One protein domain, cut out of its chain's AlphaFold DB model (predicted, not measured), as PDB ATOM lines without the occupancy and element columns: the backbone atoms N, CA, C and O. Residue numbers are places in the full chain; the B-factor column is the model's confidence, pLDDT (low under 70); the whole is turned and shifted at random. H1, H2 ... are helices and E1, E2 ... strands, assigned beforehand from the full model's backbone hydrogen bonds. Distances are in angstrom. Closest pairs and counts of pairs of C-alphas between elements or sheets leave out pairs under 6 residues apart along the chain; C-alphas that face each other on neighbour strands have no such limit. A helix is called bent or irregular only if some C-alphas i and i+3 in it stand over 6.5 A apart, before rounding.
ATOM      1  N   VAL A  31      75.166 173.350 138.065       37.72
ATOM      2  CA  VAL A  31      74.117 173.560 139.068       37.72
ATOM      3  C   VAL A  31      74.166 172.368 140.018       37.72
ATOM      4  O   VAL A  31      73.621 171.302 139.736       37.72
ATOM      5  N   LEU A  32      74.859 172.531 141.145       39.41
ATOM      6  CA  LEU A  32      74.872 171.534 142.209       39.41
ATOM      7  C   LEU A  32      73.580 171.666 143.022       39.41
ATOM      8  O   LEU A  32      73.496 172.431 143.982       39.41
ATOM      9  N   ARG A  33      72.541 170.931 142.624       37.19
ATOM     10  CA  ARG A  33      71.363 170.727 143.477       37.19
ATOM     11  C   ARG A  33      71.808 169.884 144.678       37.19
ATOM     12  O   ARG A  33      72.568 168.938 144.489       37.19
ATOM     13  N   ARG A  34      71.381 170.230 145.901       38.25
ATOM     14  CA  ARG A  34      71.722 169.476 147.122       38.25
ATOM     15  C   ARG A  34      71.326 168.010 146.925       38.25
ATOM     16  O   ARG A  34      70.143 167.685 146.894       38.25
ATOM     17  N   LEU A  35      72.319 167.150 146.740       47.34
ATOM     18  CA  LEU A  35      72.154 165.707 146.734       47.34
ATOM     19  C   LEU A  35      72.517 165.257 148.143       47.34
ATOM     20  O   LEU A  35      73.670 165.360 148.554       47.34
ATOM     21  N   ASP A  36      71.520 164.827 148.909       42.06
ATOM     22  CA  ASP A  36      71.779 164.211 150.203       42.06
ATOM     23  C   ASP A  36      72.579 162.917 149.949       42.06
ATOM     24  O   ASP A  36      72.215 162.105 149.084       42.06
ATOM     25  N   GLY A  37      73.725 162.798 150.626       53.03
ATOM     26  CA  GLY A  37      74.764 161.798 150.370       53.03
ATOM     27  C   GLY A  37      75.821 162.296 149.376       53.03
ATOM     28  O   GLY A  37      75.534 162.497 148.202       53.03
ATOM     29  N   GLY A  38      77.070 162.454 149.836       57.81
ATOM     30  CA  GLY A  38      78.207 162.947 149.034       57.81
ATOM     31  C   GLY A  38      78.622 162.066 147.845       57.81
ATOM     32  O   GLY A  38      79.576 162.395 147.149       57.81
ATOM     33  N   ASN A  39      77.905 160.968 147.603       66.75
ATOM     34  CA  ASN A  39      77.998 160.144 146.411       66.75
ATOM     35  C   ASN A  39      76.625 160.119 145.725       66.75
ATOM     36  O   ASN A  39      75.634 159.666 146.308       66.75
ATOM     37  N   ALA A  40      76.566 160.594 144.485       73.25
ATOM     38  CA  ALA A  40      75.369 160.519 143.670       73.25
ATOM     39  C   ALA A  40      75.711 159.898 142.311       73.25
ATOM     40  O   ALA A  40      76.535 160.456 141.584       73.25
ATOM     41  N   PRO A  41      75.071 158.773 141.943       79.25
ATOM     42  CA  PRO A  41      75.284 158.160 140.644       79.25
ATOM     43  C   PRO A  41      74.698 159.041 139.530       79.25
ATOM     44  O   PRO A  41      73.906 159.963 139.784       79.25
ATOM     45  N   PHE A  42      75.078 158.757 138.280       82.50
ATOM     46  CA  PHE A  42      74.657 159.542 137.116       82.50
ATOM     47  C   PHE A  42      73.131 159.678 137.017       82.50
ATOM     48  O   PHE A  42      72.628 160.729 136.642       82.50
ATOM     49  N   GLU A  43      72.378 158.660 137.411       84.56
ATOM     50  CA  GLU A  43      70.915 158.642 137.392       84.56
ATOM     51  C   GLU A  43      70.306 159.733 138.283       84.56
ATOM     52  O   GLU A  43      69.266 160.295 137.949       84.56
ATOM     53  N   ARG A  44      70.968 160.072 139.400       82.75
ATOM     54  CA  ARG A  44      70.523 161.132 140.318       82.75
ATOM     55  C   ARG A  44      71.022 162.511 139.900       82.75
ATOM     56  O   ARG A  44      70.274 163.482 139.968       82.75
ATOM     57  N   ALA A  45      72.290 162.609 139.507       85.06
ATOM     58  CA  ALA A  45      72.934 163.895 139.235       85.06
ATOM     59  C   ALA A  45      72.754 164.367 137.784       85.06
ATOM     60  O   ALA A  45      72.769 165.566 137.512       85.06
ATOM     61  N   GLY A  46      72.551 163.443 136.845       85.25
ATOM     62  CA  GLY A  46      72.571 163.698 135.408       85.25
ATOM     63  C   GLY A  46      71.533 164.721 134.965       85.25
ATOM     64  O   GLY A  46      71.831 165.541 134.099       85.25
ATOM     65  N   ALA A  47      70.351 164.745 135.582       86.06
ATOM     66  CA  ALA A  47      69.313 165.741 135.296       86.06
ATOM     67  C   ALA A  47      69.717 167.181 135.675       86.06
ATOM     68  O   ALA A  47      69.195 168.125 135.092       86.06
ATOM     69  N   CYS A  48      70.660 167.359 136.608       86.12
ATOM     70  CA  CYS A  48      71.164 168.674 137.024       86.12
ATOM     71  C   CYS A  48      72.306 169.190 136.129       86.12
ATOM     72  O   CYS A  48      72.715 170.344 136.244       86.12
ATOM     73  N   VAL A  49      72.839 168.340 135.245       86.31
ATOM     74  CA  VAL A  49      73.921 168.698 134.322       86.31
ATOM     75  C   VAL A  49      73.315 169.190 133.016       86.31
ATOM     76  O   VAL A  49      72.565 168.462 132.357       86.31
ATOM     77  N   ASN A  50      73.668 170.415 132.631       86.12
ATOM     78  CA  ASN A  50      73.237 171.013 131.372       86.12
ATOM     79  C   ASN A  50      73.659 170.151 130.164       86.12
ATOM     80  O   ASN A  50      74.693 169.477 130.226       86.12
ATOM     81  N   PRO A  51      72.899 170.161 129.052       83.75
ATOM     82  CA  PRO A  51      73.344 169.554 127.798       83.75
ATOM     83  C   PRO A  51      74.749 170.043 127.408       83.75
ATOM     84  O   PRO A  51      75.035 171.238 127.485       83.75
ATOM     85  N   GLY A  52      75.643 169.119 127.042       85.62
ATOM     86  CA  GLY A  52      77.057 169.414 126.768       85.62
ATOM     87  C   GLY A  52      77.924 169.715 128.002       85.62
ATOM     88  O   GLY A  52      79.104 170.021 127.850       85.62
ATOM     89  N   GLY A  53      77.370 169.645 129.215       87.00
ATOM     90  CA  GLY A  53      78.107 169.778 130.472       87.00
ATOM     91  C   GLY A  53      78.852 168.502 130.878       87.00
ATOM     92  O   GLY A  53      78.738 167.461 130.226       87.00
ATOM     93  N   ALA A  54      79.595 168.581 131.984       88.75
ATOM     94  CA  ALA A  54      80.381 167.473 132.519       88.75
ATOM     95  C   ALA A  54      79.925 167.048 133.926       88.75
ATOM     96  O   ALA A  54      79.571 167.886 134.754       88.75
ATOM     97  N   LEU A  55      79.979 165.743 134.194       88.88
ATOM     98  CA  LEU A  55      79.840 165.119 135.506       88.88
ATOM     99  C   LEU A  55      81.114 164.326 135.812       88.88
ATOM    100  O   LEU A  55      81.464 163.406 135.071       88.88
ATOM    101  N   LEU A  56      81.773 164.664 136.921       86.88
ATOM    102  CA  LEU A  56      82.899 163.903 137.456       86.88
ATOM    103  C   LEU A  56      82.422 163.020 138.610       86.88
ATOM    104  O   LEU A  56      81.931 163.505 139.629       86.88
ATOM    105  N   LEU A  57      82.605 161.719 138.445       85.19
ATOM    106  CA  LEU A  57      82.330 160.694 139.435       85.19
ATOM    107  C   LEU A  57      83.573 160.506 140.325       85.19
ATOM    108  O   LEU A  57      84.478 159.753 139.976       85.19
ATOM    109  N   VAL A  58      83.638 161.242 141.444       77.50
ATOM    110  CA  VAL A  58      84.804 161.262 142.364       77.50
ATOM    111  C   VAL A  58      84.837 160.040 143.287       77.50
ATOM    112  O   VAL A  58      85.893 159.463 143.524       77.50
ATOM    113  N   ILE A  59      83.676 159.630 143.798       73.81
ATOM    114  CA  ILE A  59      83.485 158.391 144.558       73.81
ATOM    115  C   ILE A  59      82.445 157.598 143.779       73.81
ATOM    116  O   ILE A  59      81.345 158.095 143.553       73.81
ATOM    117  N   SER A  60      82.779 156.405 143.298       74.19
ATOM    118  CA  SER A  60      81.850 155.572 142.529       74.19
ATOM    119  C   SER A  60      82.205 154.101 142.629       74.19
ATOM    120  O   SER A  60      83.358 153.740 142.857       74.19
ATOM    121  N   ASP A  61      81.190 153.256 142.471       78.00
ATOM    122  CA  ASP A  61      81.369 151.817 142.380       78.00
ATOM    123  C   ASP A  61      81.852 151.413 140.975       78.00
ATOM    124  O   ASP A  61      81.838 152.193 140.018       78.00
ATOM    125  N   LEU A  62      82.281 150.156 140.834       81.38
ATOM    126  CA  LEU A  62      82.770 149.631 139.559       81.38
ATOM    127  C   LEU A  62      81.719 149.751 138.441       81.38
ATOM    128  O   LEU A  62      82.068 150.007 137.290       81.38
ATOM    129  N   LYS A  63      80.430 149.605 138.771       80.94
ATOM    130  CA  LYS A  63      79.336 149.762 137.804       80.94
ATOM    131  C   LYS A  63      79.271 151.194 137.272       80.94
ATOM    132  O   LYS A  63      79.207 151.367 136.058       80.94
ATOM    133  N   GLY A  64      79.342 152.197 138.146       81.06
ATOM    134  CA  GLY A  64      79.368 153.610 137.772       81.06
ATOM    135  C   GLY A  64      80.546 153.953 136.861       81.06
ATOM    136  O   GLY A  64      80.365 154.645 135.860       81.06
ATOM    137  N   ILE A  65      81.725 153.390 137.137       82.69
ATOM    138  CA  ILE A  65      82.914 153.546 136.283       82.69
ATOM    139  C   ILE A  65      82.679 152.919 134.900       82.69
ATOM    140  O   ILE A  65      82.852 153.583 133.878       82.69
ATOM    141  N   LEU A  66      82.247 151.654 134.851       86.06
ATOM    142  CA  LEU A  66      82.041 150.924 133.593       86.06
ATOM    143  C   LEU A  66      80.945 151.545 132.715       86.06
ATOM    144  O   LEU A  66      81.021 151.497 131.486       86.06
ATOM    145  N   LEU A  67      79.914 152.126 133.328       88.44
ATOM    146  CA  LEU A  67      78.802 152.734 132.604       88.44
ATOM    147  C   LEU A  67      79.055 154.193 132.202       88.44
ATOM    148  O   LEU A  67      78.341 154.689 131.329       88.44
ATOM    149  N   ALA A  68      80.073 154.874 132.742       85.38
ATOM    150  CA  ALA A  68      80.351 156.291 132.476       85.38
ATOM    151  C   ALA A  68      80.426 156.625 130.971       85.38
ATOM    152  O   ALA A  68      79.760 157.548 130.491       85.38
ATOM    153  N   SER A  69      81.136 155.813 130.182       85.12
ATOM    154  CA  SER A  69      81.236 156.000 128.725       85.12
ATOM    155  C   SER A  69      79.885 155.847 128.018       85.12
ATOM    156  O   SER A  69      79.562 156.604 127.102       85.12
ATOM    157  N   ARG A  70      79.051 154.900 128.469       88.81
ATOM    158  CA  ARG A  70      77.694 154.700 127.935       88.81
ATOM    159  C   ARG A  70      76.774 155.861 128.298       88.81
ATOM    160  O   ARG A  70      76.012 156.309 127.442       88.81
ATOM    161  N   HIS A  71      76.844 156.357 129.532       88.69
ATOM    162  CA  HIS A  71      76.085 157.534 129.950       88.69
ATOM    163  C   HIS A  71      76.499 158.769 129.161       88.69
ATOM    164  O   HIS A  71      75.630 159.536 128.747       88.69
ATOM    165  N   SER A  72      77.792 158.915 128.869       86.62
ATOM    166  CA  SER A  72      78.283 160.012 128.041       86.62
ATOM    167  C   SER A  72      77.671 159.983 126.642       86.62
ATOM    168  O   SER A  72      77.039 160.946 126.209       86.62
ATOM    169  N   ALA A  73      77.763 158.830 125.970       87.19
ATOM    170  CA  ALA A  73      77.243 158.653 124.616       87.19
ATOM    171  C   ALA A  73      75.721 158.852 124.530       87.19
ATOM    172  O   ALA A  73      75.237 159.496 123.604       87.19
ATOM    173  N   LYS A  74      74.958 158.327 125.498       88.56
ATOM    174  CA  LYS A  74      73.488 158.417 125.482       88.56
ATOM    175  C   LYS A  74      72.948 159.792 125.858       88.56
ATOM    176  O   LYS A  74      71.872 160.156 125.402       88.56
ATOM    177  N   SER A  75      73.639 160.526 126.727       86.19
ATOM    178  CA  SER A  75      73.127 161.797 127.256       86.19
ATOM    179  C   SER A  75      73.667 163.034 126.542       86.19
ATOM    180  O   SER A  75      73.171 164.131 126.797       86.19
ATOM    181  N   GLY A  76      74.692 162.883 125.694       85.69
ATOM    182  CA  GLY A  76      75.409 164.015 125.100       85.69
ATOM    183  C   GLY A  76      76.161 164.864 126.136       85.69
ATOM    184  O   GLY A  76      76.484 166.020 125.870       85.69
ATOM    185  N   LYS A  77      76.401 164.317 127.333       90.19
ATOM    186  CA  LYS A  77      77.161 164.937 128.428       90.19
ATOM    187  C   LYS A  77      78.497 164.226 128.562       90.19
ATOM    188  O   LYS A  77      78.619 163.066 128.186       90.19
ATOM    189  N   LEU A  78      79.490 164.885 129.136       88.25
ATOM    190  CA  LEU A  78      80.725 164.211 129.515       88.25
ATOM    191  C   LEU A  78      80.547 163.590 130.901       88.25
ATOM    192  O   LEU A  78      80.406 164.311 131.880       88.25
ATOM    193  N   VAL A  79      80.560 162.268 131.006       87.94
ATOM    194  CA  VAL A  79      80.547 161.545 132.282       87.94
ATOM    195  C   VAL A  79      81.875 160.828 132.412       87.94
ATOM    196  O   VAL A  79      82.171 159.912 131.647       87.94
ATOM    197  N   THR A  80      82.687 161.259 133.369       83.12
ATOM    198  CA  THR A  80      84.015 160.697 133.602       83.12
ATOM    199  C   THR A  80      84.136 160.208 135.036       83.12
ATOM    200  O   THR A  80      83.616 160.830 135.960       83.12
ATOM    201  N   ALA A  81      84.811 159.079 135.209       74.06
ATOM    202  CA  ALA A  81      85.204 158.545 136.499       74.06
ATOM    203  C   ALA A  81      86.723 158.400 136.462       74.06
ATOM    204  O   ALA A  81      87.256 157.612 135.681       74.06
ATOM    205  N   GLY A  82      87.427 159.217 137.235       67.12
ATOM    206  CA  GLY A  82      88.879 159.252 137.186       67.12
ATOM    207  C   GLY A  82      89.467 160.100 138.295       67.12
ATOM    208  O   GLY A  82      88.874 161.091 138.722       67.12
ATOM    209  N   ASN A  83      90.655 159.703 138.742       63.53
ATOM    210  CA  ASN A  83      91.437 160.494 139.676       63.53
ATOM    211  C   ASN A  83      91.936 161.752 138.966       63.53
ATOM    212  O   ASN A  83      92.593 161.678 137.927       63.53
ATOM    213  N   VAL A  84      91.629 162.909 139.542       70.62
ATOM    214  CA  VAL A  84      92.263 164.170 139.161       70.62
ATOM    215  C   VAL A  84      93.682 164.158 139.725       70.62
ATOM    216  O   VAL A  84      93.896 163.708 140.851       70.62
ATOM    217  N   ALA A  85      94.660 164.620 138.947       77.62
ATOM    218  CA  ALA A  85      96.027 164.745 139.436       77.62
ATOM    219  C   ALA A  85      96.079 165.760 140.590       77.62
ATOM    220  O   ALA A  85      95.705 166.922 140.423       77.62
TER     221      ALA A  85
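AT A GLANCE: This is residues 31 to 85 of the 139 residues of an uncharacterized protein of Cryobacterium sp. Sr8 (UniProt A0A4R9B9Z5). Two short parallel strands, E1 and E2, lie side by side as a small sheet, with both helices over one of its faces: H2 packs mainly over E2, and the shorter H1 is more loosely placed on the E1 side. The unnamed residues 31 to 41 make a wide loop on the H1 side, and residues 82 to 85 run away from the face opposite the helices. The printed part has 55 residues, with two named helices and two named strands in the order H1, E1, H2, E2; the class is mixed, helices and strands. The whole is compact, with a radius of gyration of the C-alphas of 10.5 A, and rounded, spanning 25 by 23 by 22 A.

IN THESE COORDINATES: The printed part begins at Val 31, with no named element before residue 42. H1, residues 42 to 48, begins with C-alpha 42 at (74.657, 159.542, 137.116). E1, residues 54 to 57, is 9.9 A long from first to last C-alpha. H2, residues 62 to 75, is the longest helix at 19.8 A, and its C-alpha 62 is at (82.770, 149.631, 139.559). E2, residues 78 to 81, is 10.0 A long and ends with C-alpha 81 at (85.204, 158.545, 136.499). H1 is irregular, but only just, with C-alphas 44 and 47 6.9 A apart; H2 is irregular, with C-alphas 66 and 69 7.1 A apart.

HOW THE PARTS SIT: E1 and E2 are parallel neighbours, with 16 degrees between their directions. C-alphas 54 and 78 face each other at 4.4 A. N 55 and O 78 are within hydrogen-bond range at 2.8 A, as are N 80 and O 55 at 3.0 A. E1, H2 and E2 make a strand-helix-strand unit, two parallel neighbour strands with a helix between them along the chain, and its crossover is right-handed. The closest C-alphas of H2 and E2 are those of Ser 72 and Val 79, 5.0 A apart; for H2 and E1 they are those of Ile 65 and Leu 57, at 7.8 A. The closest C-alphas of H1 and E1, those of Gly 46 and Leu 55, are 7.4 A apart. H1 and H2 are close but not clearly touching, with the C-alphas of Phe 42 and His 71 closest at 7.6 A. They run the same way at a steep tilt of 41 degrees. In H2, 8 of 10 O i to N i+4 pairs are within hydrogen-bond range; in H1, 1 of 3 are, beside 2 of 4 O i to N i+3 pairs.

THE WHOLE: The two C-alphas farthest apart, those of Lys 74 and Ala 85, are 27.3 A from each other. The printed part has no cut, and the links H1 to E1, E1 to H2 and H2 to E2 are tight. The model's mean pLDDT over the printed part is 76.9; residues 31 to 39 and 82 to 83 are under 70.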